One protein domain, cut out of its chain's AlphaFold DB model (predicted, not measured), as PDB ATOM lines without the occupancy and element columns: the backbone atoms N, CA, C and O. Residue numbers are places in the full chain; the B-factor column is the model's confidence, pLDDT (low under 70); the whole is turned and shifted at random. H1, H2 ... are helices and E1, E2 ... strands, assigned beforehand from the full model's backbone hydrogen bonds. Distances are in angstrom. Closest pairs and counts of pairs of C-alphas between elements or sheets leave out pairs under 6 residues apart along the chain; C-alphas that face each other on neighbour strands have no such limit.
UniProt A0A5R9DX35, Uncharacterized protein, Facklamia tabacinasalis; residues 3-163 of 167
ATOM      1  N   HIS A   3     189.899 222.246 271.027       94.62
ATOM      2  CA  HIS A   3     190.423 223.304 271.882       94.62
ATOM      3  C   HIS A   3     189.469 224.497 271.879       94.62
ATOM      4  O   HIS A   3     188.930 224.866 270.834       94.62
ATOM      5  N   HIS A   4     189.296 225.114 273.047       96.06
ATOM      6  CA  HIS A   4     188.569 226.369 273.208       96.06
ATOM      7  C   HIS A   4     189.565 227.444 273.615       96.06
ATOM      8  O   HIS A   4     190.148 227.366 274.693       96.06
ATOM      9  N   LEU A   5     189.767 228.421 272.738       97.25
ATOM     10  CA  LEU A   5     190.754 229.480 272.908       97.25
ATOM     11  C   LEU A   5     190.085 230.827 272.715       97.25
ATOM     12  O   LEU A   5     189.199 230.959 271.869       97.25
ATOM     13  N   THR A   6     190.560 231.846 273.416       98.25
ATOM     14  CA  THR A   6     190.323 233.218 272.970       98.25
ATOM     15  C   THR A   6     190.942 233.412 271.583       98.25
ATOM     16  O   THR A   6     191.918 232.747 271.213       98.25
ATOM     17  N   ILE A   7     190.414 234.339 270.785       98.12
ATOM     18  CA  ILE A   7     191.020 234.671 269.484       98.12
ATOM     19  C   ILE A   7     192.460 235.155 269.683       98.12
ATOM     20  O   ILE A   7     193.338 234.814 268.891       98.12
ATOM     21  N   GLN A   8     192.728 235.892 270.763       97.75
ATOM     22  CA  GLN A   8     194.079 236.316 271.120       97.75
ATOM     23  C   GLN A   8     195.023 235.122 271.343       97.75
ATOM     24  O   GLN A   8     196.117 235.096 270.771       97.75
ATOM     25  N   GLU A   9     194.610 234.120 272.121       98.12
ATOM     26  CA  GLU A   9     195.386 232.888 272.317       98.12
ATOM     27  C   GLU A   9     195.569 232.132 271.001       98.12
ATOM     28  O   GLU A   9     196.678 231.709 270.692       98.12
ATOM     29  N   ALA A  10     194.531 232.027 270.169       98.12
ATOM     30  CA  ALA A  10     194.631 231.368 268.871       98.12
ATOM     31  C   ALA A  10     195.614 232.070 267.918       98.12
ATOM     32  O   ALA A  10     196.387 231.401 267.227       98.12
ATOM     33  N   ILE A  11     195.643 233.409 267.897       98.00
ATOM     34  CA  ILE A  11     196.629 234.192 267.134       98.00
ATOM     35  C   ILE A  11     198.046 233.921 267.655       98.00
ATOM     36  O   ILE A  11     198.976 233.737 266.860       98.00
ATOM     37  N   PHE A  12     198.226 233.864 268.977       97.81
ATOM     38  CA  PHE A  12     199.516 233.552 269.586       97.81
ATOM     39  C   PHE A  12     199.977 232.124 269.251       97.81
ATOM     40  O   PHE A  12     201.110 231.928 268.803       97.81
ATOM     41  N   THR A  13     199.086 231.141 269.365       97.69
ATOM     42  CA  THR A  13     199.328 229.745 268.977       97.69
ATOM     43  C   THR A  13     199.694 229.638 267.501       97.69
ATOM     44  O   THR A  13     200.702 229.020 267.160       97.69
ATOM     45  N   LEU A  14     198.961 230.323 266.616       98.00
ATOM     46  CA  LEU A  14     199.281 230.394 265.189       98.00
ATOM     47  C   LEU A  14     200.682 230.980 264.951       98.00
ATOM     48  O   LEU A  14     201.428 230.469 264.116       98.00
ATOM     49  N   SER A  15     201.075 232.031 265.679       97.94
ATOM     50  CA  SER A  15     202.431 232.593 265.600       97.94
ATOM     51  C   SER A  15     203.497 231.559 265.977       97.94
ATOM     52  O   SER A  15     204.490 231.401 265.262       97.94
ATOM     53  N   ASN A  16     203.273 230.801 267.053       97.06
ATOM     54  CA  ASN A  16     204.186 229.745 267.483       97.06
ATOM     55  C   ASN A  16     204.259 228.599 266.470       97.06
ATOM     56  O   ASN A  16     205.359 228.153 266.146       97.06
ATOM     57  N   PHE A  17     203.131 228.168 265.908       97.00
ATOM     58  CA  PHE A  17     203.106 227.126 264.880       97.00
ATOM     59  C   PHE A  17     203.819 227.562 263.599       97.00
ATOM     60  O   PHE A  17     204.571 226.773 263.031       97.00
ATOM     61  N   ASN A  18     203.688 228.828 263.180       97.00
ATOM     62  CA  ASN A  18     204.462 229.352 262.047       97.00
ATOM     63  C   ASN A  18     205.982 229.302 262.327       97.00
ATOM     64  O   ASN A  18     206.761 228.892 261.473       97.00
ATOM     65  N   LYS A  19     206.434 229.614 263.550       96.38
ATOM     66  CA  LYS A  19     207.860 229.456 263.905       96.38
ATOM     67  C   LYS A  19     208.301 227.990 263.873       96.38
ATOM     68  O   LYS A  19     209.401 227.682 263.417       96.38
ATOM     69  N   GLN A  20     207.457 227.079 264.358       94.56
ATOM     70  CA  GLN A  20     207.765 225.649 264.372       94.56
ATOM     71  C   GLN A  20     207.811 225.055 262.958       94.56
ATOM     72  O   GLN A  20     208.714 224.265 262.672       94.56
ATOM     73  N   ILE A  21     206.894 225.441 262.060       95.06
ATOM     74  CA  ILE A  21     206.915 224.970 260.669       95.06
ATOM     75  C   ILE A  21     208.130 225.509 259.914       95.06
ATOM     76  O   ILE A  21     208.729 224.763 259.141       95.06
ATOM     77  N   ASP A  22     208.572 226.739 260.185       95.00
ATOM     78  CA  ASP A  22     209.803 227.287 259.603       95.00
ATOM     79  C   ASP A  22     211.036 226.482 260.048       95.00
ATOM     80  O   ASP A  22     211.867 226.081 259.228       95.00
ATOM     81  N   GLN A  23     211.126 226.154 261.342       92.94
ATOM     82  CA  GLN A  23     212.200 225.313 261.884       92.94
ATOM     83  C   GLN A  23     212.163 223.880 261.335       92.94
ATOM     84  O   GLN A  23     213.212 223.304 261.036       92.94
ATOM     85  N   LEU A  24     210.974 223.285 261.202       92.06
ATOM     86  CA  LEU A  24     210.802 221.977 260.566       92.06
ATOM     87  C   LEU A  24     211.199 222.029 259.089       92.06
ATOM     88  O   LEU A  24     211.923 221.148 258.643       92.06
ATOM     89  N   THR A  25     210.809 223.076 258.356       91.62
ATOM     90  CA  THR A  25     211.191 223.273 256.947       91.62
ATOM     91  C   THR A  25     212.704 223.297 256.795       91.62
ATOM     92  O   THR A  25     213.253 222.642 255.910       91.62
ATOM     93  N   TYR A  26     213.381 224.062 257.654       91.00
ATOM     94  CA  TYR A  26     214.832 224.170 257.637       91.00
ATOM     95  C   TYR A  26     215.498 222.813 257.897       91.00
ATOM     96  O   TYR A  26     216.288 222.361 257.071       91.00
ATOM     97  N   ARG A  27     215.126 222.130 258.991       86.94
ATOM     98  CA  ARG A  27     215.677 220.808 259.344       86.94
ATOM     99  C   ARG A  27     215.428 219.770 258.260       86.94
ATOM    100  O   ARG A  27     216.376 219.120 257.826       86.94
ATOM    101  N   PHE A  28     214.193 219.700 257.768       87.62
ATOM    102  CA  PHE A  28     213.809 218.771 256.721       87.62
ATOM    103  C   PHE A  28     214.680 218.979 255.485       87.62
ATOM    104  O   PHE A  28     215.305 218.038 255.020       87.62
ATOM    105  N   ARG A  29     214.831 220.221 255.001       87.88
ATOM    106  CA  ARG A  29     215.703 220.528 253.851       87.88
ATOM    107  C   ARG A  29     217.159 220.126 254.084       87.88
ATOM    108  O   ARG A  29     217.782 219.594 253.170       87.88
ATOM    109  N   SER A  30     217.695 220.377 255.276       85.62
ATOM    110  CA  SER A  30     219.079 220.033 255.623       85.62
ATOM    111  C   SER A  30     219.322 218.525 255.714       85.62
ATOM    112  O   SER A  30     220.421 218.075 255.397       85.62
ATOM    113  N   ASN A  31     218.312 217.748 256.112       83.19
ATOM    114  CA  ASN A  31     218.418 216.303 256.328       83.19
ATOM    115  C   ASN A  31     217.864 215.460 255.162       83.19
ATOM    116  O   ASN A  31     218.103 214.251 255.105       83.19
ATOM    117  N   PHE A  32     217.159 216.082 254.212       84.19
ATOM    118  CA  PHE A  32     216.464 215.399 253.117       84.19
ATOM    119  C   PHE A  32     217.403 214.638 252.175       84.19
ATOM    120  O   PHE A  32     217.037 213.597 251.634       84.19
ATOM    121  N   PHE A  33     218.612 215.160 251.962       86.62
ATOM    122  CA  PHE A  33     219.572 214.611 251.012       86.62
ATOM    123  C   PHE A  33     220.962 214.479 251.636       86.62
ATOM    124  O   PHE A  33     221.409 215.330 252.400       86.62
ATOM    125  N   GLY A  34     221.673 213.412 251.273       87.56
ATOM    126  CA  GLY A  34     223.027 213.148 251.738       87.56
ATOM    127  C   GLY A  34     223.742 212.082 250.901       87.56
ATOM    128  O   GLY A  34     223.153 211.516 249.977       87.56
ATOM    129  N   PRO A  35     225.025 211.809 251.197       87.50
ATOM    130  CA  PRO A  35     225.817 210.833 250.456       87.50
ATOM    131  C   PRO A  35     225.332 209.408 250.737       87.50
ATOM    132  O   PRO A  35     225.387 208.981 251.882       87.50
ATOM    133  N   VAL A  36     224.927 208.671 249.695       89.75
ATOM    134  CA  VAL A  36     224.416 207.283 249.790       89.75
ATOM    135  C   VAL A  36     225.468 206.199 249.541       89.75
ATOM    136  O   VAL A  36     225.252 205.022 249.838       89.75
ATOM    137  N   LYS A  37     226.614 206.582 248.968       93.44
ATOM    138  CA  LYS A  37     227.757 205.706 248.694       93.44
ATOM    139  C   LYS A  37     229.071 206.452 248.905       93.44
ATOM    140  O   LYS A  37     229.145 207.644 248.614       93.44
ATOM    141  N   VAL A  38     230.109 205.729 249.317       90.81
ATOM    142  CA  VAL A  38     231.516 206.167 249.301       90.81
ATOM    143  C   VAL A  38     232.326 205.065 248.621       90.81
ATOM    144  O   VAL A  38     232.179 203.893 248.964       90.81
ATOM    145  N   ASP A  39     233.104 205.415 247.593       93.56
ATOM    146  CA  ASP A  39     233.902 204.474 246.784       93.56
ATOM    147  C   ASP A  39     233.101 203.272 246.243       93.56
ATOM    148  O   ASP A  39     233.543 202.124 246.258       93.56
ATOM    149  N   GLY A  40     231.862 203.527 245.809       91.31
ATOM    150  CA  GLY A  40     230.949 202.503 245.290       91.31
ATOM    151  C   GLY A  40     230.283 201.625 246.357       91.31
ATOM    152  O   GLY A  40     229.355 200.884 246.024       91.31
ATOM    153  N   LYS A  41     230.680 201.740 247.631       93.50
ATOM    154  CA  LYS A  41     230.090 201.007 248.758       93.50
ATOM    155  C   LYS A  41     228.924 201.795 249.368       93.50
ATOM    156  O   LYS A  41     229.065 203.002 249.563       93.50
ATOM    157  N   PRO A  42     227.779 201.155 249.659       91.81
ATOM    158  CA  PRO A  42     226.629 201.818 250.274       91.81
ATOM    159  C   PRO A  42     226.920 202.263 251.711       91.81
ATOM    160  O   PRO A  42     227.651 201.591 252.437       91.81
ATOM    161  N   ILE A  43     226.316 203.382 252.114       89.88
ATOM    162  CA  ILE A  43     226.296 203.861 253.501       89.88
ATOM    163  C   ILE A  43     224.922 203.530 254.102       89.88
ATOM    164  O   ILE A  43     223.898 203.721 253.449       89.88
ATOM    165  N   ALA A  44     224.890 203.033 255.340       84.81
ATOM    166  CA  ALA A  44     223.639 202.813 256.062       84.81
ATOM    167  C   ALA A  44     223.011 204.152 256.485       84.81
ATOM    168  O   ALA A  44     223.698 205.051 256.981       84.81
ATOM    169  N   HIS A  45     221.697 204.286 256.297       83.38
ATOM    170  CA  HIS A  45     220.955 205.520 256.569       83.38
ATOM    171  C   HIS A  45     219.641 205.296 257.310       83.38
ATOM    172  O   HIS A  45     218.827 206.214 257.340       83.38
ATOM    173  N   ASP A  46     219.422 204.124 257.902       83.25
ATOM    174  CA  ASP A  46     218.125 203.747 258.479       83.25
ATOM    175  C   ASP A  46     217.621 204.791 259.495       83.25
ATOM    176  O   ASP A  46     216.471 205.224 259.420       83.25
ATOM    177  N   ASP A  47     218.514 205.319 260.338       84.31
ATOM    178  CA  ASP A  47     218.192 206.387 261.294       84.31
ATOM    179  C   ASP A  47     217.801 207.709 260.611       84.31
ATOM    180  O   ASP A  47     216.888 208.405 261.057       84.31
ATOM    181  N   LYS A  48     218.458 208.061 259.497       84.44
ATOM    182  CA  LYS A  48     218.162 209.286 258.734       84.44
ATOM    183  C   LYS A  48     216.861 209.162 257.948       84.44
ATOM    184  O   LYS A  48     216.089 210.114 257.906       84.44
ATOM    185  N   ALA A  49     216.615 208.001 257.341       86.50
ATOM    186  CA  ALA A  49     215.380 207.718 256.621       86.50
ATOM    187  C   ALA A  49     214.180 207.798 257.571       86.50
ATOM    188  O   ALA A  49     213.235 208.540 257.305       86.50
ATOM    189  N   LYS A  50     214.282 207.144 258.735       87.31
ATOM    190  CA  LYS A  50     213.259 207.202 259.780       87.31
ATOM    191  C   LYS A  50     213.042 208.627 260.304       87.31
ATOM    192  O   LYS A  50     211.904 209.074 260.398       87.31
ATOM    193  N   SER A  51     214.117 209.370 260.581       86.88
ATOM    194  CA  SER A  51     214.019 210.770 261.018       86.88
ATOM    195  C   SER A  51     213.315 211.653 259.980       86.88
ATOM    196  O   SER A  51     212.480 212.476 260.347       86.88
ATOM    197  N   ASN A  52     213.611 211.478 258.689       88.06
ATOM    198  CA  ASN A  52     212.959 212.233 257.615       88.06
ATOM    199  C   ASN A  52     211.463 211.897 257.500       88.06
ATOM    200  O   ASN A  52     210.650 212.794 257.273       88.06
ATOM    201  N   GLU A  53     211.085 210.629 257.671       90.12
ATOM    202  CA  GLU A  53     209.679 210.214 257.706       90.12
ATOM    203  C   GLU A  53     208.933 210.845 258.891       90.12
ATOM    204  O   GLU A  53     207.861 211.425 258.705       90.12
ATOM    205  N   GLU A  54     209.517 210.808 260.093       90.12
ATOM    206  CA  GLU A  54     208.945 211.428 261.293       90.12
ATOM    207  C   GLU A  54     208.800 212.953 261.147       90.12
ATOM    208  O   GLU A  54     207.767 213.522 261.515       90.12
ATOM    209  N   GLU A  55     209.804 213.630 260.582       90.06
ATOM    210  CA  GLU A  55     209.742 215.068 260.294       90.06
ATOM    211  C   GLU A  55     208.655 215.397 259.265       90.06
ATOM    212  O   GLU A  55     207.907 216.356 259.459       90.06
ATOM    213  N   LEU A  56     208.503 214.587 258.210       91.12
ATOM    214  CA  LEU A  56     207.462 214.776 257.198       91.12
ATOM    215  C   LEU A  56     206.052 214.614 257.784       91.12
ATOM    216  O   LEU A  56     205.144 215.365 257.419       91.12
ATOM    217  N   VAL A  57     205.856 213.648 258.686       92.94
ATOM    218  CA  VAL A  57     204.581 213.463 259.399       92.94
ATOM    219  C   VAL A  57     204.259 214.701 260.237       92.94
ATOM    220  O   VAL A  57     203.180 215.274 260.075       92.94
ATOM    221  N   LYS A  58     205.215 215.177 261.047       92.62
ATOM    222  CA  LYS A  58     205.053 216.407 261.848       92.62
ATOM    223  C   LYS A  58     204.769 217.624 260.970       92.62
ATOM    224  O   LYS A  58     203.927 218.448 261.310       92.62
ATOM    225  N   TYR A  59     205.430 217.723 259.820       92.88
ATOM    226  CA  TYR A  59     205.225 218.814 258.873       92.88
ATOM    227  C   TYR A  59     203.788 218.852 258.332       92.88
ATOM    228  O   TYR A  59     203.146 219.903 258.334       92.88
ATOM    229  N   LYS A  60     203.246 217.698 257.919       93.94
ATOM    230  CA  LYS A  60     201.856 217.574 257.440       93.94
ATOM    231  C   LYS A  60     200.835 217.896 258.534       93.94
ATOM    232  O   LYS A  60     199.831 218.556 258.260       93.94
ATOM    233  N   GLN A  61     201.106 217.458 259.761       95.06
ATOM    234  CA  GLN A  61     200.285 217.774 260.927       95.06
ATOM    235  C   GLN A  61     200.242 219.289 261.176       95.06
ATOM    236  O   GLN A  61     199.163 219.873 261.234       95.06
ATOM    237  N   MET A  62     201.407 219.942 261.181       95.94
ATOM    238  CA  MET A  62     201.533 221.386 261.383       95.94
ATOM    239  C   MET A  62     200.795 222.200 260.309       95.94
ATOM    240  O   MET A  62     200.137 223.185 260.630       95.94
ATOM    241  N   ILE A  63     200.857 221.789 259.035       96.25
ATOM    242  CA  ILE A  63     200.089 222.434 257.953       96.25
ATOM    243  C   ILE A  63     198.588 222.376 258.240       96.25
ATOM    244  O   ILE A  63     197.882 223.370 258.046       96.25
ATOM    245  N   THR A  64     198.105 221.213 258.679       97.00
ATOM    246  CA  THR A  64     196.684 220.996 258.975       97.00
ATOM    247  C   THR A  64     196.235 221.910 260.111       97.00
ATOM    248  O   THR A  64     195.266 222.651 259.954       97.00
ATOM    249  N   ASP A  65     197.002 221.955 261.198       97.75
ATOM    250  CA  ASP A  65     196.678 222.755 262.380       97.75
ATOM    251  C   ASP A  65     196.759 224.263 262.121       97.75
ATOM    252  O   ASP A  65     195.871 225.018 262.517       97.75
ATOM    253  N   ILE A  66     197.779 224.718 261.384       98.19
ATOM    254  CA  ILE A  66     197.888 226.115 260.934       98.19
ATOM    255  C   ILE A  66     196.676 226.500 260.081       98.19
ATOM    256  O   ILE A  66     196.150 227.606 260.219       98.19
ATOM    257  N   SER A  67     196.229 225.606 259.197       98.06
ATOM    258  CA  SER A  67     195.073 225.857 258.333       98.06
ATOM    259  C   SER A  67     193.780 225.942 259.143       98.06
ATOM    260  O   SER A  67     192.996 226.866 258.925       98.06
ATOM    261  N   ALA A  68     193.590 225.044 260.115       98.06
ATOM    262  CA  ALA A  68     192.447 225.056 261.025       98.06
ATOM    263  C   ALA A  68     192.394 226.346 261.861       98.06
ATOM    264  O   ALA A  68     191.360 227.014 261.894       98.06
ATOM    265  N   LEU A  69     193.525 226.760 262.450       98.06
ATOM    266  CA  LEU A  69     193.641 228.024 263.189       98.06
ATOM    267  C   LEU A  69     193.292 229.232 262.319       98.06
ATOM    268  O   LEU A  69     192.476 230.065 262.709       98.06
ATOM    269  N   ARG A  70     193.886 229.331 261.122       98.19
ATOM    270  CA  ARG A  70     193.619 230.442 260.194       98.19
ATOM    271  C   ARG A  70     192.155 230.498 259.789       98.19
ATOM    272  O   ARG A  70     191.596 231.588 259.727       98.19
ATOM    273  N   HIS A  71     191.550 229.345 259.514       98.19
ATOM    274  CA  HIS A  71     190.149 229.266 259.134       98.19
ATOM    275  C   HIS A  71     189.231 229.740 260.265       98.19
ATOM    276  O   HIS A  71     188.413 230.629 260.040       98.19
ATOM    277  N   ALA A  72     189.421 229.226 261.483       98.00
ATOM    278  CA  ALA A  72     188.606 229.601 262.636       98.00
ATOM    279  C   ALA A  72     188.744 231.091 262.995       98.00
ATOM    280  O   ALA A  72     187.741 231.767 263.218       98.00
ATOM    281  N   ILE A  73     189.969 231.633 262.975       98.12
ATOM    282  CA  ILE A  73     190.211 233.070 263.194       98.12
ATOM    283  C   ILE A  73     189.529 233.903 262.100       98.12
ATOM    284  O   ILE A  73     188.891 234.908 262.399       98.12
ATOM    285  N   ALA A  74     189.636 233.501 260.830       97.94
ATOM    286  CA  ALA A  74     189.014 234.229 259.727       97.94
ATOM    287  C   ALA A  74     187.481 234.223 259.818       97.94
ATOM    288  O   ALA A  74     186.852 235.248 259.560       97.94
ATOM    289  N   GLN A  75     186.885 233.092 260.202       97.88
ATOM    290  CA  GLN A  75     185.447 232.999 260.430       97.88
ATOM    291  C   GLN A  75     185.017 233.944 261.556       97.88
ATOM    292  O   GLN A  75     184.141 234.781 261.346       97.88
ATOM    293  N   ALA A  76     185.698 233.895 262.702       97.62
ATOM    294  CA  ALA A  76     185.394 234.774 263.826       97.62
ATOM    295  C   ALA A  76     185.558 236.260 263.470       97.62
ATOM    296  O   ALA A  76     184.708 237.074 263.818       97.62
ATOM    297  N   ASN A  77     186.588 236.623 262.700       97.94
ATOM    298  CA  ASN A  77     186.784 238.001 262.240       97.94
ATOM    299  C   ASN A  77     185.659 238.502 261.317       97.94
ATOM    300  O   ASN A  77     185.373 239.700 261.284       97.94
ATOM    301  N   ASN A  78     185.030 237.610 260.550       97.81
ATOM    302  CA  ASN A  78     183.897 237.965 259.698       97.81
ATOM    303  C   ASN A  78     182.598 238.138 260.494       97.81
ATOM    304  O   ASN A  78     181.753 238.936 260.092       97.81
ATOM    305  N   GLU A  79     182.440 237.403 261.594       96.81
ATOM    306  CA  GLU A  79     181.228 237.401 262.422       96.81
ATOM    307  C   GLU A  79     181.240 238.494 263.502       96.81
ATOM    308  O   GLU A  79     180.208 239.106 263.779       96.81
ATOM    309  N   LEU A  80     182.398 238.765 264.108       97.00
ATOM    310  CA  LEU A  80     182.532 239.756 265.174       97.00
ATOM    311  C   LEU A  80     182.417 241.180 264.642       97.00
ATOM    312  O   LEU A  80     183.028 241.527 263.631       97.00
ATOM    313  N   ILE A  81     181.690 242.021 265.380       97.50
ATOM    314  CA  ILE A  81     181.428 243.413 265.018       97.50
ATOM    315  C   ILE A  81     182.169 244.367 265.958       97.50
ATOM    316  O   ILE A  81     182.033 244.291 267.176       97.50
ATOM    317  N   VAL A  82     182.902 245.317 265.377       96.38
ATOM    318  CA  VAL A  82     183.530 246.460 266.049       96.38
ATOM    319  C   VAL A  82     183.101 247.729 265.312       96.38
ATOM    320  O   VAL A  82     183.265 247.826 264.097       96.38
ATOM    321  N   GLU A  83     182.533 248.703 266.034       93.00
ATOM    322  CA  GLU A  83     182.094 249.997 265.469       93.00
ATOM    323  C   GLU A  83     181.232 249.818 264.199       93.00
ATOM    324  O   GLU A  83     181.496 250.379 263.133       93.00
ATOM    325  N   ASN A  84     180.199 248.975 264.320       95.69
ATOM    326  CA  ASN A  84     179.201 248.654 263.287       95.69
ATOM    327  C   ASN A  84     179.716 247.915 262.038       95.69
ATOM    328  O   ASN A  84     178.952 247.733 261.093       95.69
ATOM    329  N   HIS A  85     180.967 247.458 262.025       97.75
ATOM    330  CA  HIS A  85     181.537 246.691 260.915       97.75
ATOM    331  C   HIS A  85     182.189 245.405 261.411       97.75
ATOM    332  O   HIS A  85     182.538 245.301 262.585       97.75
ATOM    333  N   SER A  86     182.388 244.433 260.519       98.19
ATOM    334  CA  SER A  86     183.131 243.223 260.872       98.19
ATOM    335  C   SER A  86     184.572 243.547 261.268       98.19
ATOM    336  O   SER A  86     185.171 244.499 260.757       98.19
ATOM    337  N   VAL A  87     185.165 242.730 262.139       98.25
ATOM    338  CA  VAL A  87     186.594 242.837 262.474       98.25
ATOM    339  C   VAL A  87     187.448 242.733 261.206       98.25
ATOM    340  O   VAL A  87     188.401 243.493 261.060       98.25
ATOM    341  N   THR A  88     187.073 241.888 260.237       98.25
ATOM    342  CA  THR A  88     187.728 241.825 258.916       98.25
ATOM    343  C   THR A  88     187.766 243.185 258.214       98.25
ATOM    344  O   THR A  88     188.823 243.594 257.734       98.25
ATOM    345  N   TYR A  89     186.642 243.907 258.167       98.50
ATOM    346  CA  TYR A  89     186.599 245.249 257.581       98.50
ATOM    347  C   TYR A  89     187.490 246.219 258.360       98.50
ATOM    348  O   TYR A  89     188.283 246.945 257.763       98.50
ATOM    349  N   GLN A  90     187.390 246.207 259.691       98.38
ATOM    350  CA  GLN A  90     188.141 247.127 260.543       98.38
ATOM    351  C   GLN A  90     189.654 246.910 260.440       98.38
ATOM    352  O   GLN A  90     190.411 247.877 260.401       98.38
ATOM    353  N   LEU A  91     190.108 245.658 260.328       97.88
ATOM    354  CA  LEU A  91     191.515 245.330 260.095       97.88
ATOM    355  C   LEU A  91     192.022 245.910 258.768       97.88
ATOM    356  O   LEU A  91     193.120 246.470 258.726       97.88
ATOM    357  N   GLU A  92     191.231 245.813 257.697       98.25
ATOM    358  CA  GLU A  92     191.602 246.397 256.407       98.25
ATOM    359  C   GLU A  92     191.580 247.928 256.451       98.25
ATOM    360  O   GLU A  92     192.519 248.562 255.970       98.25
ATOM    361  N   TRP A  93     190.570 248.530 257.083       98.31
ATOM    362  CA  TRP A  93     190.514 249.977 257.276       98.31
ATOM    363  C   TRP A  93     191.734 250.481 258.058       98.31
ATOM    364  O   TRP A  93     192.424 251.388 257.598       98.31
ATOM    365  N   VAL A  94     192.090 249.834 259.176       98.38
ATOM    366  CA  VAL A  94     193.305 250.153 259.946       98.38
ATOM    367  C   VAL A  94     194.556 250.034 259.074       98.38
ATOM    368  O   VAL A  94     195.424 250.909 259.130       98.38
ATOM    369  N   ARG A  95     194.669 248.982 258.251       98.25
ATOM    370  CA  ARG A  95     195.813 248.780 257.349       98.25
ATOM    371  C   ARG A  95     195.943 249.915 256.331       98.25
ATOM    372  O   ARG A  95     197.037 250.456 256.173       98.25
ATOM    373  N   GLN A  96     194.847 250.282 255.668       98.44
ATOM    374  CA  GLN A  96     194.831 251.350 254.663       98.44
ATOM    375  C   GLN A  96     195.105 252.719 255.287       98.44
ATOM    376  O   GLN A  96     195.919 253.482 254.769       98.44
ATOM    377  N   THR A  97     194.501 253.009 256.439       98.38
ATOM    378  CA  THR A  97     194.708 254.282 257.135       98.38
ATOM    379  C   THR A  97     196.148 254.424 257.623       98.38
ATOM    380  O   THR A  97     196.733 255.490 257.466       98.38
ATOM    381  N   ARG A  98     196.777 253.355 258.135       98.25
ATOM    382  CA  ARG A  98     198.207 253.375 258.497       98.25
ATOM    383  C   ARG A  98     199.105 253.648 257.291       98.25
ATOM    384  O   ARG A  98     200.046 254.426 257.410       98.25
ATOM    385  N   LEU A  99     198.802 253.055 256.132       98.12
ATOM    386  CA  LEU A  99     199.544 253.324 254.899       98.12
ATOM    387  C   LEU A  99     199.430 254.799 254.484       98.12
ATOM    388  O   LEU A  99     200.443 255.417 254.157       98.12
ATOM    389  N   LEU A 100     198.222 255.366 254.532       97.81
ATOM    390  CA  LEU A 100     197.992 256.781 254.248       97.81
ATOM    391  C   LEU A 100     198.727 257.685 255.246       97.81
ATOM    392  O   LEU A 100     199.403 258.616 254.823       97.81
ATOM    393  N   LEU A 101     198.641 257.395 256.547       98.06
ATOM    394  CA  LEU A 101     199.343 258.144 257.593       98.06
ATOM    395  C   LEU A 101     200.846 258.196 257.315       98.06
ATOM    396  O   LEU A 101     201.408 259.283 257.234       98.06
ATOM    397  N   THR A 102     201.473 257.047 257.039       96.75
ATOM    398  CA  THR A 102     202.895 256.994 256.672       96.75
ATOM    399  C   THR A 102     203.203 257.836 255.430       96.75
ATOM    400  O   THR A 102     204.238 258.495 255.364       96.75
ATOM    401  N   GLN A 103     202.330 257.844 254.419       95.75
ATOM    402  CA  GLN A 103     202.526 258.681 253.229       95.75
ATOM    403  C   GLN A 103     202.421 260.177 253.551       95.75
ATOM    404  O   GLN A 103     203.283 260.949 253.128       95.75
ATOM    405  N   LEU A 104     201.405 260.589 254.312       95.06
ATOM    406  CA  LEU A 104     201.187 261.986 254.685       95.06
ATOM    407  C   LEU A 104     202.310 262.517 255.581       95.06
ATOM    408  O   LEU A 104     202.803 263.617 255.344       95.06
ATOM    409  N   GLU A 105     202.769 261.724 256.549       93.44
ATOM    410  CA  GLU A 105     203.899 262.067 257.419       93.44
ATOM    411  C   GLU A 105     205.188 262.291 256.618       93.44
ATOM    412  O   GLU A 105     205.911 263.256 256.864       93.44
ATOM    413  N   ASN A 106     205.456 261.456 255.611       92.19
ATOM    414  CA  ASN A 106     206.618 261.635 254.740       92.19
ATOM    415  C   ASN A 106     206.500 262.893 253.866       92.19
ATOM    416  O   ASN A 106     207.476 263.620 253.680       92.19
ATOM    417  N   LEU A 107     205.312 263.162 253.319       91.81
ATOM    418  CA  LEU A 107     205.083 264.330 252.467       91.81
ATOM    419  C   LEU A 107     205.167 265.638 253.255       91.81
ATOM    420  O   LEU A 107     205.730 266.606 252.755       91.81
ATOM    421  N   ILE A 108     204.648 265.671 254.483       91.12
ATOM    422  CA  ILE A 108     204.609 266.899 255.284       91.12
ATOM    423  C   ILE A 108     205.972 267.287 255.858       91.12
ATOM    424  O   ILE A 108     206.205 268.448 256.179       91.12
ATOM    425  N   GLN A 109     206.888 266.325 255.966       88.50
ATOM    426  CA  GLN A 109     208.283 266.573 256.331       88.50
ATOM    427  C   GLN A 109     209.114 267.114 255.159       88.50
ATOM    428  O   GLN A 109     210.235 267.579 255.362       88.50
ATOM    429  N   ARG A 110     208.589 267.069 253.928       87.38
ATOM    430  CA  ARG A 110     209.298 267.528 252.736       87.38
ATOM    431  C   ARG A 110     209.203 269.047 252.614       87.38
ATOM    432  O   ARG A 110     208.244 269.581 252.062       87.38
ATOM    433  N   GLN A 111     210.235 269.728 253.091       84.31
ATOM    434  CA  GLN A 111     210.487 271.136 252.799       84.31
ATOM    435  C   GLN A 111     211.697 271.235 251.874       84.31
ATOM    436  O   GLN A 111     212.721 270.591 252.109       84.31
ATOM    437  N   GLU A 112     211.575 272.007 250.799       90.56
ATOM    438  CA  GLU A 112     212.659 272.192 249.836       90.56
ATOM    439  C   GLU A 112     212.883 273.671 249.559       90.56
ATOM    440  O   GLU A 112     211.946 274.400 249.262       90.56
ATOM    441  N   THR A 113     214.138 274.103 249.572       91.62
ATOM    442  CA  THR A 113     214.523 275.447 249.134       91.62
ATOM    443  C   THR A 113     215.362 275.317 247.870       91.62
ATOM    444  O   THR A 113     216.343 274.570 247.851       91.62
ATOM    445  N   ARG A 114     214.987 276.015 246.796       94.56
ATOM    446  CA  ARG A 114     215.688 275.976 245.504       94.56
ATOM    447  C   ARG A 114     215.953 277.382 244.989       94.56
ATOM    448  O   ARG A 114     215.220 278.311 245.301       94.56
ATOM    449  N   VAL A 115     217.001 277.540 244.188       94.62
ATOM    450  CA  VAL A 115     217.264 278.789 243.464       94.62
ATOM    451  C   VAL A 115     216.685 278.648 242.064       94.62
ATOM    452  O   VAL A 115     217.172 277.838 241.279       94.62
ATOM    453  N   GLU A 116     215.658 279.430 241.757       93.44
ATOM    454  CA  GLU A 116     214.977 279.425 240.463       93.44
ATOM    455  C   GLU A 116     215.479 280.594 239.600       93.44
ATOM    456  O   GLU A 116     215.438 281.766 240.000       93.44
ATOM    457  N   THR A 117     215.972 280.285 238.398       93.69
ATOM    458  CA  THR A 117     216.548 281.271 237.471       93.69
ATOM    459  C   THR A 117     215.524 282.344 237.103       93.69
ATOM    460  O   THR A 117     214.449 282.041 236.597       93.69
ATOM    461  N   GLY A 118     215.876 283.614 237.317       92.50
ATOM    462  CA  GLY A 118     214.998 284.754 237.030       92.50
ATOM    463  C   GLY A 118     213.958 285.063 238.116       92.50
ATOM    464  O   GLY A 118     213.232 286.041 237.966       92.50
ATOM    465  N   VAL A 119     213.910 284.288 239.208       90.75
ATOM    466  CA  VAL A 119     212.990 284.503 240.343       90.75
ATOM    467  C   VAL A 119     213.754 284.741 241.649       90.75
ATOM    468  O   VAL A 119     213.476 285.714 242.344       90.75
ATOM    469  N   GLY A 120     214.746 283.902 241.970       93.88
ATOM    470  CA  GLY A 120     215.507 283.970 243.225       93.88
ATOM    471  C   GLY A 120     215.403 282.687 244.056       93.88
ATOM    472  O   GLY A 120     215.199 281.608 243.508       93.88
ATOM    473  N   VAL A 121     215.587 282.789 245.376       94.56
ATOM    474  CA  VAL A 121     215.435 281.658 246.311       94.56
ATOM    475  C   VAL A 121     213.947 281.416 246.572       94.56
ATOM    476  O   VAL A 121     213.245 282.329 246.997       94.56
ATOM    477  N   VAL A 122     213.471 280.198 246.316       95.06
ATOM    478  CA  VAL A 122     212.076 279.773 246.467       95.06
ATOM    479  C   VAL A 122     212.000 278.629 247.471       95.06
ATOM    480  O   VAL A 122     212.753 277.661 247.380       95.06
ATOM    481  N   GLU A 123     211.071 278.739 248.414       92.50
ATOM    482  CA  GLU A 123     210.750 277.699 249.390       92.50
ATOM    483  C   GLU A 123     209.474 276.967 248.973       92.50
ATOM    484  O   GLU A 123     208.466 277.578 248.617       92.50
ATOM    485  N   TYR A 124     209.528 275.643 249.022       90.94
ATOM    486  CA  TYR A 124     208.450 274.732 248.688       90.94
ATOM    487  C   TYR A 124     208.042 273.964 249.944       90.94
ATOM    488  O   TYR A 124     208.876 273.366 250.630       90.94
ATOM    489  N   SER A 125     206.742 273.957 250.209       90.88
ATOM    490  CA  SER A 125     206.105 273.267 251.329       90.88
ATOM    491  C   SER A 125     204.717 272.768 250.915       90.88
ATOM    492  O   SER A 125     204.252 273.020 249.798       90.88
ATOM    493  N   ALA A 126     204.052 272.012 251.790       91.25
ATOM    494  CA  ALA A 126     202.707 271.519 251.523       91.25
ATOM    495  C   ALA A 126     201.689 272.676 251.474       91.25
ATOM    496  O   ALA A 126     201.594 273.470 252.407       91.25
ATOM    497  N   TYR A 127     200.873 272.728 250.415       91.50
ATOM    498  CA  TYR A 127     199.899 273.807 250.192       91.50
ATOM    499  C   TYR A 127     198.878 273.985 251.330       91.50
ATOM    500  O   TYR A 127     198.396 275.090 251.562       91.50
ATOM    501  N   ASN A 128     198.531 272.904 252.029       92.31
ATOM    502  CA  ASN A 128     197.521 272.853 253.087       92.31
ATOM    503  C   ASN A 128     198.049 272.152 254.351       92.31
ATOM    504  O   ASN A 128     197.339 271.359 254.970       92.31
ATOM    505  N   GLU A 129     199.296 272.448 254.733       92.62
ATOM    506  CA  GLU A 129     200.008 271.785 255.832       92.62
ATOM    507  C   GLU A 129     199.180 271.662 257.124       92.62
ATOM    508  O   GLU A 129     199.029 270.558 257.643       92.62
ATOM    509  N   SER A 130     198.596 272.758 257.621       93.50
ATOM    510  CA  SER A 130     197.830 272.746 258.878       93.50
ATOM    511  C   SER A 130     196.664 271.757 258.846       93.50
ATOM    512  O   SER A 130     196.504 270.965 259.768       93.50
ATOM    513  N   SER A 131     195.900 271.744 257.748       94.81
ATOM    514  CA  SER A 131     194.771 270.824 257.570       94.81
ATOM    515  C   SER A 131     195.234 269.369 257.486       94.81
ATOM    516  O   SER A 131     194.601 268.499 258.075       94.81
ATOM    517  N   ILE A 132     196.355 269.094 256.810       95.06
ATOM    518  CA  ILE A 132     196.905 267.732 256.742       95.06
ATOM    519  C   ILE A 132     197.375 267.269 258.128       95.06
ATOM    520  O   ILE A 132     197.149 266.116 258.488       95.06
ATOM    521  N   ARG A 133     198.004 268.144 258.926       95.88
ATOM    522  CA  ARG A 133     198.418 267.810 260.302       95.88
ATOM    523  C   ARG A 133     197.222 267.473 261.191       95.88
ATOM    524  O   ARG A 133     197.275 266.489 261.921       95.88
ATOM    525  N   GLU A 134     196.139 268.240 261.091       96.75
ATOM    526  CA  GLU A 134     194.893 267.951 261.813       96.75
ATOM    527  C   GLU A 134     194.297 266.591 261.415       96.75
ATOM    528  O   GLU A 134     193.869 265.822 262.280       96.75
ATOM    529  N   ASP A 135     194.315 266.255 260.121       95.94
ATOM    530  CA  ASP A 135     193.856 264.952 259.636       95.94
ATOM    531  C   ASP A 135     194.749 263.798 260.106       95.94
ATOM    532  O   ASP A 135     194.221 262.762 260.512       95.94
ATOM    533  N   ILE A 136     196.077 263.970 260.118       97.50
ATOM    534  CA  ILE A 136     197.017 262.983 260.677       97.50
ATOM    535  C   ILE A 136     196.677 262.703 262.146       97.50
ATOM    536  O   ILE A 136     196.529 261.541 262.536       97.50
ATOM    537  N   ASP A 137     196.494 263.748 262.955       97.81
ATOM    538  CA  ASP A 137     196.173 263.612 264.379       97.81
ATOM    539  C   ASP A 137     194.829 262.908 264.600       97.81
ATOM    540  O   ASP A 137     194.701 262.035 265.468       97.81
ATOM    541  N   ARG A 138     193.812 263.276 263.814       98.19
ATOM    542  CA  ARG A 138     192.477 262.670 263.877       98.19
ATOM    543  C   ARG A 138     192.520 261.193 263.495       98.19
ATOM    544  O   ARG A 138     192.089 260.353 264.286       98.19
ATOM    545  N   LEU A 139     193.085 260.869 262.333       98.19
ATOM    546  CA  LEU A 139     193.184 259.498 261.829       98.19
ATOM    547  C   LEU A 139     194.022 258.613 262.758       98.19
ATOM    548  O   LEU A 139     193.664 257.461 262.992       98.19
ATOM    549  N   THR A 140     195.088 259.148 263.358       98.19
ATOM    550  CA  THR A 140     195.901 258.419 264.345       98.19
ATOM    551  C   THR A 140     195.074 258.024 265.568       98.19
ATOM    552  O   THR A 140     195.121 256.873 266.014       98.19
ATOM    553  N   LYS A 141     194.274 258.952 266.107       98.44
ATOM    554  CA  LYS A 141     193.378 258.669 267.241       98.44
ATOM    555  C   LYS A 141     192.324 257.626 266.876       98.44
ATOM    556  O   LYS A 141     192.090 256.710 267.666       98.44
ATOM    557  N   GLU A 142     191.721 257.732 265.694       97.94
ATOM    558  CA  GLU A 142     190.726 256.768 265.212       97.94
ATOM    559  C   GLU A 142     191.339 255.368 265.034       97.94
ATOM    560  O   GLU A 142     190.807 254.395 265.566       97.94
ATOM    561  N   VAL A 143     192.507 255.254 264.392       98.19
ATOM    562  CA  VAL A 143     193.234 253.981 264.229       98.19
ATOM    563  C   VAL A 143     193.569 253.341 265.570       98.19
ATOM    564  O   VAL A 143     193.372 252.134 265.739       98.19
ATOM    565  N   ASN A 144     194.060 254.124 266.531       98.31
ATOM    566  CA  ASN A 144     194.402 253.617 267.858       98.31
ATOM    567  C   ASN A 144     193.158 253.140 268.614       98.31
ATOM    568  O   ASN A 144     193.193 252.077 269.235       98.31
ATOM    569  N   LYS A 145     192.044 253.876 268.510       98.38
ATOM    570  CA  LYS A 145     190.756 253.474 269.087       98.38
ATOM    571  C   LYS A 145     190.293 252.134 268.513       98.38
ATOM    572  O   LYS A 145     190.024 251.213 269.278       98.38
ATOM    573  N   ILE A 146     190.236 252.009 267.184       98.38
ATOM    574  CA  ILE A 146     189.796 250.773 266.518       98.38
ATOM    575  C   ILE A 146     190.723 249.606 266.859       98.38
ATOM    576  O   ILE A 146     190.237 248.528 267.190       98.38
ATOM    577  N   SER A 147     192.041 249.824 266.854       98.00
ATOM    578  CA  SER A 147     193.014 248.786 267.224       98.00
ATOM    579  C   SER A 147     192.764 248.277 268.647       98.00
ATOM    580  O   SER A 147     192.675 247.073 268.859       98.00
ATOM    581  N   SER A 148     192.549 249.184 269.606       98.25
ATOM    582  CA  SER A 148     192.255 248.808 270.992       98.25
ATOM    583  C   SER A 148     190.941 248.033 271.133       98.25
ATOM    584  O   SER A 148     190.878 247.080 271.907       98.25
ATOM    585  N   LEU A 149     189.902 248.401 270.379       98.31
ATOM    586  CA  LEU A 149     188.632 247.669 270.374       98.31
ATOM    587  C   LEU A 149     188.774 246.269 269.763       98.31
ATOM    588  O   LEU A 149     188.175 245.323 270.270       98.31
ATOM    589  N   ILE A 150     189.583 246.119 268.711       98.12
ATOM    590  CA  ILE A 150     189.916 244.806 268.140       98.12
ATOM    591  C   ILE A 150     190.663 243.958 269.172       98.12
ATOM    592  O   ILE A 150     190.298 242.803 269.371       98.12
ATOM    593  N   ASP A 151     191.651 244.517 269.874       97.94
ATOM    594  CA  ASP A 151     192.395 243.793 270.912       97.94
ATOM    595  C   ASP A 151     191.475 243.329 272.051       97.94
ATOM    596  O   ASP A 151     191.537 242.175 272.473       97.94
ATOM    597  N   GLN A 152     190.556 244.191 272.500       97.62
ATOM    598  CA  GLN A 152     189.535 243.823 273.487       97.62
ATOM    599  C   GLN A 152     188.599 242.726 272.968       97.62
ATOM    600  O   GLN A 152     188.265 241.803 273.710       97.62
ATOM    601  N   SER A 153     188.174 242.806 271.706       96.81
ATOM    602  CA  SER A 153     187.347 241.772 271.078       96.81
ATOM    603  C   SER A 153     188.085 240.431 271.024       96.81
ATOM    604  O   SER A 153     187.526 239.400 271.401       96.81
ATOM    605  N   ASN A 154     189.368 240.451 270.655       97.06
ATOM    606  CA  ASN A 154     190.209 239.261 270.569       97.06
ATOM    607  C   ASN A 154     190.425 238.590 271.931       97.06
ATOM    608  O   ASN A 154     190.452 237.361 272.004       97.06
ATOM    609  N   ALA A 155     190.578 239.385 272.992       97.19
ATOM    610  CA  ALA A 155     190.774 238.893 274.353       97.19
ATOM    611  C   ALA A 155     189.510 238.253 274.951       97.19
ATOM    612  O   ALA A 155     189.608 237.366 275.792       97.19
ATOM    613  N   ASN A 156     188.323 238.704 274.532       96.94
ATOM    614  CA  ASN A 156     187.049 238.302 275.139       96.94
ATOM    615  C   ASN A 156     186.243 237.298 274.301       96.94
ATOM    616  O   ASN A 156     185.283 236.715 274.803       96.94
ATOM    617  N   SER A 157     186.599 237.104 273.030       97.31
ATOM    618  CA  SER A 157     185.870 236.217 272.120       97.31
ATOM    619  C   SER A 157     186.534 234.851 272.044       97.31
ATOM    620  O   SER A 157     187.729 234.757 271.769       97.31
ATOM    621  N   MET A 158     185.745 233.798 272.244       97.69
ATOM    622  CA  MET A 158     186.202 232.408 272.194       97.69
ATOM    623  C   MET A 158     185.936 231.785 270.824       97.69
ATOM    624  O   MET A 158     184.877 231.994 270.234       97.69
ATOM    625  N   ILE A 159     186.860 230.948 270.361       97.31
ATOM    626  CA  ILE A 159     186.709 230.088 269.188       97.31
ATOM    627  C   ILE A 159     186.994 228.633 269.549       97.31
ATOM    628  O   ILE A 159     187.772 228.334 270.456       97.31
ATOM    629  N   SER A 160     186.330 227.722 268.837       96.25
ATOM    630  CA  SER A 160     186.502 226.275 268.996       96.25
ATOM    631  C   SER A 160     187.209 225.720 267.771       96.25
ATOM    632  O   SER A 160     186.776 225.986 266.651       96.25
ATOM    633  N   ILE A 161     188.298 224.981 267.973       96.38
ATOM    634  CA  ILE A 161     189.164 224.527 266.881       96.38
ATOM    635  C   ILE A 161     189.621 223.103 267.155       96.38
ATOM    636  O   ILE A 161     190.060 222.795 268.261       96.38
ATOM    637  N   ASP A 162     189.569 222.258 266.133       95.62
ATOM    638  CA  ASP A 162     190.144 220.922 266.190       95.62
ATOM    639  C   ASP A 162     191.591 220.946 265.697       95.62
ATOM    640  O   ASP A 162     191.851 221.190 264.519       95.62
ATOM    641  N   LEU A 163     192.528 220.675 266.607       95.81
ATOM    642  CA  LEU A 163     193.954 220.563 266.308       95.81
ATOM    643  C   LEU A 163     194.419 219.120 266.478       95.81
ATOM    644  O   LEU A 163     193.951 218.378 267.344       95.81
TER     645      LEU A 163
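This is residues 3 to 163 of the 167 residues of an uncharacterized protein of Facklamia tabacinasalis (UniProt A0A5R9DX35). Two pairs of long helices meet at a corner and make a wide, flat V, with H1 and H2 side by side in one leg and H3 and H4 side by side in the other. At the corner a small sheet of E1 and E4 packs on H2; the strand hairpin E2 and E3 prolongs the leg of H3 and H4, and at the far end of the other leg a long loop lies between H1 and H2, of which residues 37 to 42 stick out. The printed part has 161 residues, with four named helices and four named strands in the order E1, H1, H2, H3, E2, E3, H4, E4. Both sheets have two antiparallel strands, and the class is mostly helix. The whole is extended, with a radius of gyration of the C-alphas of 26.7 A, and it spans 86 by 50 by 16 A.

Begin at the sheet of E1, residues 3 to 6, and E4, residues 158 to 162, where N 5 is 3.0 A from O 159 and N 159 is 2.8 A from O 5, both within hydrogen-bond range. Look next at H2, residues 46 to 79: its closest C-alpha to E4 is that of Ala 72, 6.6 A from that of Ile 161. H1, residues 7 to 31, touches H2 at a shallow tilt of 26 degrees and runs the opposite way; the closest C-alphas, of Leu 14 and Ile 66, are 6.2 A apart, and the two form a helical hairpin. H3, residues 87 to 108, and H4, residues 129 to 156, touch at a shallow tilt of 28 degrees, opposite ways, with the C-alphas of Val 94 and Val 143 closest at 5.7 A. H2 with its residues 74 to 79 alone touches residues 87 to 88 of H3, about perpendicular at 89 degrees; the closest C-alphas, of Asn 77 and Val 87, are 4.8 A apart. There too H1 with residues 7 to 9 alone touches residues 151 to 156 of H4, about perpendicular at 87 degrees, and the closest C-alphas, of Ile 7 and Asn 154, are 4.8 A apart. H2 and H4 are near each other, while H1 and H3 are apart. The helix packing is part aligned and part crossed: 2 of the 4 pairs that touch are at a shallow tilt. Beyond H3 you reach the hairpin of E2, residues 112 to 116, and E3, residues 120 to 124, antiparallel at 151 degrees, with N 114 and O 122 within hydrogen-bond range at 2.8 A. In H1, H2, H3 and H4 every O i to N i+4 pair is within hydrogen-bond range.

Find C-alpha 3 at (190.423, 223.304, 271.882), where E1 begins; it is 10.0 A long. H1 follows for 35.5 A. H2 begins at C-alpha 46, (218.125, 203.747, 258.479), and runs 50.1 A to C-alpha 79. H3 is 30.9 A long, E2 12.1 A, E3 12.8 A and H4 40.8 A. E4 runs 13.5 A and ends at C-alpha 162, (190.144, 220.922, 266.190).

The two C-alphas farthest apart, of Lys 41 and Gly 118, are 85.9 A apart, whereas those of His 3 and Leu 163, first and last of the printed part, are 7.1 A apart. The printed part has no cut. The link from H1 to H2, residues 32 to 45, is long; within it residues 37 to 42 stand free, and residues 37 to 38 pair antiparallel with residues 41 to 42. The link from H2 to H3 is short, and the other links are tight. The mean pLDDT of the printed part is 94.5, and no printed residue is under 70.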